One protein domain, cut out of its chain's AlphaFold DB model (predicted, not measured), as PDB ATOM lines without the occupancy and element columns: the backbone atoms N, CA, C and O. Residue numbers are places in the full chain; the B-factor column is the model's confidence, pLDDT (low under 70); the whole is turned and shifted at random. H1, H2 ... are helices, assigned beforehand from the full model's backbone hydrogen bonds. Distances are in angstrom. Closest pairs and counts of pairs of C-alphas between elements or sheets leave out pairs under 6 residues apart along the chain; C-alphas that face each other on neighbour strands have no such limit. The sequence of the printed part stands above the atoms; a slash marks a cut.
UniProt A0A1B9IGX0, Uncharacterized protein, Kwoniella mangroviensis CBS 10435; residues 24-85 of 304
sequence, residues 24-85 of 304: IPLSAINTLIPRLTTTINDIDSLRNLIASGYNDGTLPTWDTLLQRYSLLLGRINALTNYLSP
ATOM      1  N   ILE A  24      17.518   3.211  68.225       59.00
ATOM      2  CA  ILE A  24      16.896   4.354  68.896       59.00
ATOM      3  C   ILE A  24      15.841   4.940  67.941       59.00
ATOM      4  O   ILE A  24      16.182   5.285  66.805       59.00
ATOM      5  N   PRO A  25      14.568   5.064  68.351       67.69
ATOM      6  CA  PRO A  25      13.551   5.654  67.495       67.69
ATOM      7  C   PRO A  25      13.906   7.120  67.206       67.69
ATOM      8  O   PRO A  25      13.986   7.947  68.114       67.69
ATOM      9  N   LEU A  26      14.100   7.459  65.926       58.94
ATOM     10  CA  LEU A  26      14.461   8.812  65.470       58.94
ATOM     11  C   LEU A  26      13.466   9.885  65.949       58.94
ATOM     12  O   LEU A  26      13.852  11.020  66.216       58.94
ATOM     13  N   SER A  27      12.194   9.522  66.125       61.75
ATOM     14  CA  SER A  27      11.150  10.385  66.692       61.75
ATOM     15  C   SER A  27      11.443  10.821  68.134       61.75
ATOM     16  O   SER A  27      11.128  11.950  68.517       61.75
ATOM     17  N   ALA A  28      12.098   9.970  68.923       63.03
ATOM     18  CA  ALA A  28      12.477  10.274  70.295       63.03
ATOM     19  C   ALA A  28      13.709  11.196  70.348       63.03
ATOM     20  O   ALA A  28      13.755  12.106  71.170       63.03
ATOM     21  N   ILE A  29      14.656  11.034  69.417       64.94
ATOM     22  CA  ILE A  29      15.817  11.932  69.263       64.94
ATOM     23  C   ILE A  29      15.366  13.326  68.807       64.94
ATOM     24  O   ILE A  29      15.759  14.332  69.399       64.94
ATOM     25  N   ASN A  30      14.489  13.389  67.803       70.06
ATOM     26  CA  ASN A  30      14.001  14.648  67.233       70.06
ATOM     27  C   ASN A  30      13.186  15.491  68.224       70.06
ATOM     28  O   ASN A  30      13.079  16.701  68.056       70.06
ATOM     29  N   THR A  31      12.630  14.877  69.266       70.38
ATOM     30  CA  THR A  31      11.926  15.572  70.354       70.38
ATOM     31  C   THR A  31      12.827  15.840  71.562       70.38
ATOM     32  O   THR A  31      12.623  16.833  72.260       70.38
ATOM     33  N   LEU A  32      13.848  15.008  71.795       73.88
ATOM     34  CA  LEU A  32      14.824  15.189  72.870       73.88
ATOM     35  C   LEU A  32      15.751  16.382  72.615       73.88
ATOM     36  O   LEU A  32      15.965  17.175  73.526       73.88
ATOM     37  N   ILE A  33      16.272  16.528  71.390       73.25
ATOM     38  CA  ILE A  33      17.232  17.592  71.050       73.25
ATOM     39  C   ILE A  33      16.653  18.985  71.349       73.25
ATOM     40  O   ILE A  33      17.268  19.702  72.137       73.25
ATOM     41  N   PRO A  34      15.460  19.367  70.845       75.38
ATOM     42  CA  PRO A  34      14.887  20.676  71.150       75.38
ATOM     43  C   PRO A  34      14.666  20.893  72.649       75.38
ATOM     44  O   PRO A  34      14.958  21.969  73.159       75.38
ATOM     45  N   ARG A  35      14.204  19.867  73.379       73.12
ATOM     46  CA  ARG A  35      13.952  19.953  74.828       73.12
ATOM     47  C   ARG A  35      15.238  20.140  75.634       73.12
ATOM     48  O   ARG A  35      15.256  20.940  76.570       73.12
ATOM     49  N   LEU A  36      16.313  19.442  75.264       80.44
ATOM     50  CA  LEU A  36      17.638  19.636  75.855       80.44
ATOM     51  C   LEU A  36      18.166  21.039  75.557       80.44
ATOM     52  O   LEU A  36      18.600  21.720  76.478       80.44
ATOM     53  N   THR A  37      18.071  21.504  74.309       80.06
ATOM     54  CA  THR A  37      18.505  22.854  73.926       80.06
ATOM     55  C   THR A  37      17.759  23.935  74.705       80.06
ATOM     56  O   THR A  37      18.394  24.843  75.234       80.06
ATOM     57  N   THR A  38      16.432  23.832  74.839       81.00
ATOM     58  CA  THR A  38      15.647  24.772  75.656       81.00
ATOM     59  C   THR A  38      16.104  24.764  77.112       81.00
ATOM     60  O   THR A  38      16.320  25.823  77.685       81.00
ATOM     61  N   THR A  39      16.330  23.583  77.687       82.25
ATOM     62  CA  THR A  39      16.752  23.454  79.091       82.25
ATOM     63  C   THR A  39      18.155  24.014  79.322       82.25
ATOM     64  O   THR A  39      18.397  24.664  80.333       82.25
ATOM     65  N   ILE A  40      19.076  23.820  78.374       82.00
ATOM     66  CA  ILE A  40      20.419  24.418  78.415       82.00
ATOM     67  C   ILE A  40      20.321  25.946  78.356       82.00
ATOM     68  O   ILE A  40      20.909  26.625  79.191       82.00
ATOM     69  N   ASN A  41      19.515  26.487  77.440       84.19
ATOM     70  CA  ASN A  41      19.316  27.931  77.332       84.19
ATOM     71  C   ASN A  41      18.694  28.532  78.603       84.19
ATOM     72  O   ASN A  41      19.065  29.634  79.001       84.19
ATOM     73  N   ASP A  42      17.780  27.816  79.261       83.38
ATOM     74  CA  ASP A  42      17.197  28.243  80.536       83.38
ATOM     75  C   ASP A  42      18.251  28.264  81.659       83.38
ATOM     76  O   ASP A  42      18.298  29.212  82.446       83.38
ATOM     77  N   ILE A  43      19.135  27.255  81.710       85.94
ATOM     78  CA  ILE A  43      20.264  27.196  82.657       85.94
ATOM     79  C   ILE A  43      21.215  28.369  82.425       85.94
ATOM     80  O   ILE A  43      21.586  29.057  83.375       85.94
ATOM     81  N   ASP A  44      21.594  28.618  81.174       86.31
ATOM     82  CA  ASP A  44      22.503  29.707  80.821       86.31
ATOM     83  C   ASP A  44      21.861  31.075  81.073       86.31
ATOM     84  O   ASP A  44      22.519  31.982  81.579       86.31
ATOM     85  N   SER A  45      20.557  31.223  80.820       84.06
ATOM     86  CA  SER A  45      19.807  32.433  81.165       84.06
ATOM     87  C   SER A  45      19.810  32.690  82.671       84.06
ATOM     88  O   SER A  45      20.055  33.822  83.088       84.06
ATOM     89  N   LEU A  46      19.581  31.660  83.489       84.94
ATOM     90  CA  LEU A  46      19.603  31.772  84.947       84.94
ATOM     91  C   LEU A  46      21.017  32.074  85.465       84.94
ATOM     92  O   LEU A  46      21.185  32.932  86.328       84.94
ATOM     93  N   ARG A  47      22.049  31.444  84.893       85.62
ATOM     94  CA  ARG A  47      23.456  31.748  85.201       85.62
ATOM     95  C   ARG A  47      23.823  33.185  84.859       85.62
ATOM     96  O   ARG A  47      24.430  33.860  85.685       85.62
ATOM     97  N   ASN A  48      23.425  33.661  83.683       85.19
ATOM     98  CA  ASN A  48      23.672  35.034  83.253       85.19
ATOM     99  C   ASN A  48      22.946  36.041  84.145       85.19
ATOM    100  O   ASN A  48      23.540  37.053  84.485       85.19
ATOM    101  N   LEU A  49      21.717  35.742  84.577       83.50
ATOM    102  CA  LEU A  49      20.939  36.577  85.498       83.50
ATOM    103  C   LEU A  49      21.616  36.709  86.876       83.50
ATOM    104  O   LEU A  49      21.646  37.789  87.465       83.50
ATOM    105  N   ILE A  50      22.194  35.616  87.382       84.94
ATOM    106  CA  ILE A  50      22.958  35.616  88.638       84.94
ATOM    107  C   ILE A  50      24.283  36.369  88.463       84.94
ATOM    108  O   ILE A  50      24.644  37.193  89.302       84.94
ATOM    109  N   ALA A  51      24.998  36.122  87.363       83.19
ATOM    110  CA  ALA A  51      26.271  36.773  87.072       83.19
ATOM    111  C   ALA A  51      26.115  38.284  86.827       83.19
ATOM    112  O   ALA A  51      26.950  39.064  87.282       83.19
ATOM    113  N   SER A  52      25.043  38.718  86.157       79.31
ATOM    114  CA  SER A  52      24.744  40.138  85.952       79.31
ATOM    115  C   SER A  52      24.368  40.825  87.262       79.31
ATOM    116  O   SER A  52      24.879  41.905  87.539       79.31
ATOM    117  N   GLY A  53      23.563  40.176  88.113       74.38
ATOM    118  CA  GLY A  53      23.207  40.718  89.427       74.38
ATOM    119  C   GLY A  53      24.403  40.864  90.377       74.38
ATOM    120  O   GLY A  53      24.429  41.774  91.201       74.38
ATOM    121  N   TYR A  54      25.422  40.011  90.229       70.31
ATOM    122  CA  TYR A  54      26.680  40.122  90.972       70.31
ATOM    123  C   TYR A  54      27.546  41.306  90.506       70.31
ATOM    124  O   TYR A  54      28.226  41.926  91.321       70.31
ATOM    125  N   ASN A  55      27.507  41.642  89.212       75.50
ATOM    126  CA  ASN A  55      28.326  42.710  88.628       75.50
ATOM    127  C   ASN A  55      27.694  44.107  88.764       75.50
ATOM    128  O   ASN A  55      28.425  45.070  88.982       75.50
ATOM    129  N   ASP A  56      26.364  44.220  88.676       75.31
ATOM    130  CA  ASP A  56      25.636  45.499  88.778       75.31
ATOM    131  C   ASP A  56      25.166  45.827  90.209       75.31
ATOM    132  O   ASP A  56      24.514  46.847  90.438       75.31
ATOM    133  N   GLY A  57      25.454  44.960  91.190       67.44
ATOM    134  CA  GLY A  57      25.066  45.143  92.598       67.44
ATOM    135  C   GLY A  57      23.553  45.119  92.854       67.44
ATOM    136  O   GLY A  57      23.111  45.294  93.989       67.44
ATOM    137  N   THR A  58      22.757  44.886  91.814       71.94
ATOM    138  CA  THR A  58      21.306  44.741  91.871       71.94
ATOM    139  C   THR A  58      20.979  43.283  91.595       71.94
ATOM    140  O   THR A  58      20.879  42.833  90.453       71.94
ATOM    141  N   LEU A  59      20.867  42.499  92.667       75.25
ATOM    142  CA  LEU A  59      20.399  41.130  92.526       75.25
ATOM    143  C   LEU A  59      18.947  41.156  92.018       75.25
ATOM    144  O   LEU A  59      18.149  41.965  92.503       75.25
ATOM    145  N   PRO A  60      18.586  40.290  91.055       78.69
ATOM    146  CA  PRO A  60      17.191  40.101  90.677       78.69
ATOM    147  C   PRO A  60      16.367  39.744  91.920       78.69
ATOM    148  O   PRO A  60      16.882  39.124  92.856       78.69
ATOM    149  N   THR A  61      15.087  40.127  91.934       83.44
ATOM    150  CA  THR A  61      14.207  39.807  93.064       83.44
ATOM    151  C   THR A  61      14.201  38.300  93.302       83.44
ATOM    152  O   THR A  61      14.186  37.511  92.353       83.44
ATOM    153  N   TRP A  62      14.228  37.899  94.577       84.81
ATOM    154  CA  TRP A  62      14.215  36.487  94.967       84.81
ATOM    155  C   TRP A  62      13.073  35.724  94.288       84.81
ATOM    156  O   TRP A  62      13.276  34.616  93.805       84.81
ATOM    157  N   ASP A  63      11.920  36.376  94.152       83.25
ATOM    158  CA  ASP A  63      10.749  35.859  93.452       83.25
ATOM    159  C   ASP A  63      11.022  35.541  91.967       83.25
ATOM    160  O   ASP A  63      10.760  34.433  91.505       83.25
ATOM    161  N   THR A  64      11.696  36.438  91.233       82.81
ATOM    162  CA  THR A  64      12.100  36.189  89.832       82.81
ATOM    163  C   THR A  64      13.057  34.999  89.721       82.81
ATOM    164  O   THR A  64      12.998  34.220  88.763       82.81
ATOM    165  N   LEU A  65      13.967  34.852  90.687       84.62
ATOM    166  CA  LEU A  65      14.928  33.753  90.711       84.62
ATOM    167  C   LEU A  65      14.237  32.424  91.034       84.62
ATOM    168  O   LEU A  65      14.488  31.428  90.354       84.62
ATOM    169  N   LEU A  66      13.322  32.420  92.004       87.12
ATOM    170  CA  LEU A  66      12.549  31.250  92.408       87.12
ATOM    171  C   LEU A  66      11.591  30.795  91.298       87.12
ATOM    172  O   LEU A  66      11.497  29.601  91.007       87.12
ATOM    173  N   GLN A  67      10.933  31.734  90.620       86.06
ATOM    174  CA  GLN A  67      10.054  31.457  89.485       86.06
ATOM    175  C   GLN A  67      10.832  30.843  88.309       86.06
ATOM    176  O   GLN A  67      10.417  29.837  87.734       86.06
ATOM    177  N   ARG A  68      12.004  31.394  87.967       83.44
ATOM    178  CA  ARG A  68      12.855  30.827  86.904       83.44
ATOM    179  C   ARG A  68      13.437  29.470  87.294       83.44
ATOM    180  O   ARG A  68      13.503  28.574  86.454       83.44
ATOM    181  N   TYR A  69      13.822  29.302  88.556       86.50
ATOM    182  CA  TYR A  69      14.346  28.041  89.072       86.50
ATOM    183  C   TYR A  69      13.280  26.938  89.105       86.50
ATOM    184  O   TYR A  69      13.547  25.827  88.660       86.50
ATOM    185  N   SER A  70      12.068  27.233  89.574       85.50
ATOM    186  CA  SER A  70      10.956  26.272  89.616       85.50
ATOM    187  C   SER A  70      10.516  25.836  88.217       85.50
ATOM    188  O   SER A  70      10.314  24.645  87.981       85.50
ATOM    189  N   LEU A  71      10.465  26.765  87.259       83.62
ATOM    190  CA  LEU A  71      10.184  26.456  85.857       83.62
ATOM    191  C   LEU A  71      11.277  25.569  85.241       83.62
ATOM    192  O   LEU A  71      10.964  24.584  84.566       83.62
ATOM    193  N   LEU A  72      12.551  25.870  85.511       86.44
ATOM    194  CA  LEU A  72      13.675  25.031  85.096       86.44
ATOM    195  C   LEU A  72      13.590  23.634  85.726       86.44
ATOM    196  O   LEU A  72      13.741  22.632  85.027       86.44
ATOM    197  N   LEU A  73      13.301  23.549  87.024       84.38
ATOM    198  CA  LEU A  73      13.173  22.287  87.747       84.38
ATOM    199  C   LEU A  73      12.023  21.438  87.191       84.38
ATOM    200  O   LEU A  73      12.190  20.237  86.992       84.38
ATOM    201  N   GLY A  74      10.888  22.060  86.861       79.69
ATOM    202  CA  GLY A  74       9.760  21.400  86.204       79.69
ATOM    203  C   GLY A  74      10.131  20.837  84.830       79.69
ATOM    204  O   GLY A  74       9.807  19.688  84.524       79.69
ATOM    205  N   ARG A  75      10.881  21.596  84.021       80.44
ATOM    206  CA  ARG A  75      11.375  21.139  82.709       80.44
ATOM    207  C   ARG A  75      12.397  20.009  82.832       80.44
ATOM    208  O   ARG A  75      12.305  19.036  82.087       80.44
ATOM    209  N   ILE A  76      13.318  20.092  83.794       82.19
ATOM    210  CA  ILE A  76      14.284  19.025  84.093       82.19
ATOM    211  C   ILE A  76      13.552  17.765  84.559       82.19
ATOM    212  O   ILE A  76      13.857  16.680  84.080       82.19
ATOM    213  N   ASN A  77      12.556  17.888  85.436       80.00
ATOM    214  CA  ASN A  77      11.770  16.747  85.896       80.00
ATOM    215  C   ASN A  77      10.981  16.106  84.738       80.00
ATOM    216  O   ASN A  77      10.976  14.888  84.583       80.00
ATOM    217  N   ALA A  78      10.396  16.917  83.851       76.19
ATOM    218  CA  ALA A  78       9.741  16.429  82.637       76.19
ATOM    219  C   ALA A  78      10.720  15.714  81.684       76.19
ATOM    220  O   ALA A  78      10.377  14.674  81.122       76.19
ATOM    221  N   LEU A  79      11.946  16.225  81.525       77.50
ATOM    222  CA  LEU A  79      13.020  15.571  80.771       77.50
ATOM    223  C   LEU A  79      13.451  14.250  81.410       77.50
ATOM    224  O   LEU A  79      13.589  13.254  80.704       77.50
ATOM    225  N   THR A  80      13.617  14.215  82.730       77.12
ATOM    226  CA  THR A  80      13.963  13.001  83.476       77.12
ATOM    227  C   THR A  80      12.875  11.942  83.331       77.12
ATOM    228  O   THR A  80      13.189  10.797  83.023       77.12
ATOM    229  N   ASN A  81      11.601  12.321  83.452       71.88
ATOM    230  CA  ASN A  81      10.467  11.413  83.259       71.88
ATOM    231  C   ASN A  81      10.330  10.942  81.804       71.88
ATOM    232  O   ASN A  81       9.857   9.837  81.550       71.88
ATOM    233  N   TYR A  82      10.762  11.760  80.841       71.06
ATOM    234  CA  TYR A  82      10.804  11.392  79.428       71.06
ATOM    235  C   TYR A  82      11.953  10.421  79.105       71.06
ATOM    236  O   TYR A  82      11.789   9.504  78.302       71.06
ATOM    237  N   LEU A  83      13.114  10.608  79.736       66.31
ATOM    238  CA  LEU A  83      14.291   9.751  79.568       66.31
ATOM    239  C   LEU A  83      14.149   8.422  80.320       66.31
ATOM    240  O   LEU A  83      14.541   7.380  79.795       66.31
ATOM    241  N   SER A  84      13.547   8.458  81.507       63.56
ATOM    242  CA  SER A  84      13.385   7.330  82.425       63.56
ATOM    243  C   SER A  84      11.950   7.276  82.961       63.56
ATOM    244  O   SER A  84      11.725   7.581  84.133       63.56
ATOM    245  N   PRO A  85      10.956   6.895  82.139       61.69
ATOM    246  CA  PRO A  85       9.610   6.677  82.644       61.69
ATOM    247  C   PRO A  85       9.627   5.560  83.701       61.69
ATOM    248  O   PRO A  85      10.392   4.596  83.573       61.69
TER     249      PRO A  85
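What this domain is: This is residues 24 to 85 of the 304 residues of an uncharacterized protein of Kwoniella mangroviensis CBS 10435 (UniProt A0A1B9IGX0). A long helical hairpin: the straight helix H1 makes the longest axis, and the shorter H2 folds back beside it after a short loop, residues 56 to 61. The printed part has 62 residues with two named helices, H1 then H2, and no named strand; the class is all helix. The whole is loose, with a radius of gyration of the C-alphas of 14.7 A, and a rod of 48 by 17 by 11 A.

How they stand to each other: H1, residues 26 to 55, and H2, residues 62 to 83, form a helical hairpin. They touch, the closest C-alphas being those of Asp 42 and Leu 72, 6.6 A apart. H1 touches H2 with residues 35 to 46 alone. They run opposite ways at a shallow tilt of 21 degrees. Every O i to N i+4 pair is within hydrogen-bond range in H2, and 24 of 26 in H1.

Where its parts are: H1 is 43.3 A long from C-alpha 26 at (14.461, 8.812, 65.470) to C-alpha 55. H2 is 30.9 A long and ends with C-alpha 83 at (14.291, 9.751, 79.568).

The domain as a whole: The C-alphas farthest apart, of Pro 25 and Gly 57, are 48.2 A apart. The printed part has no cut. pLDDT is under 70 at residues 24 to 29, 57 and 83 to 85.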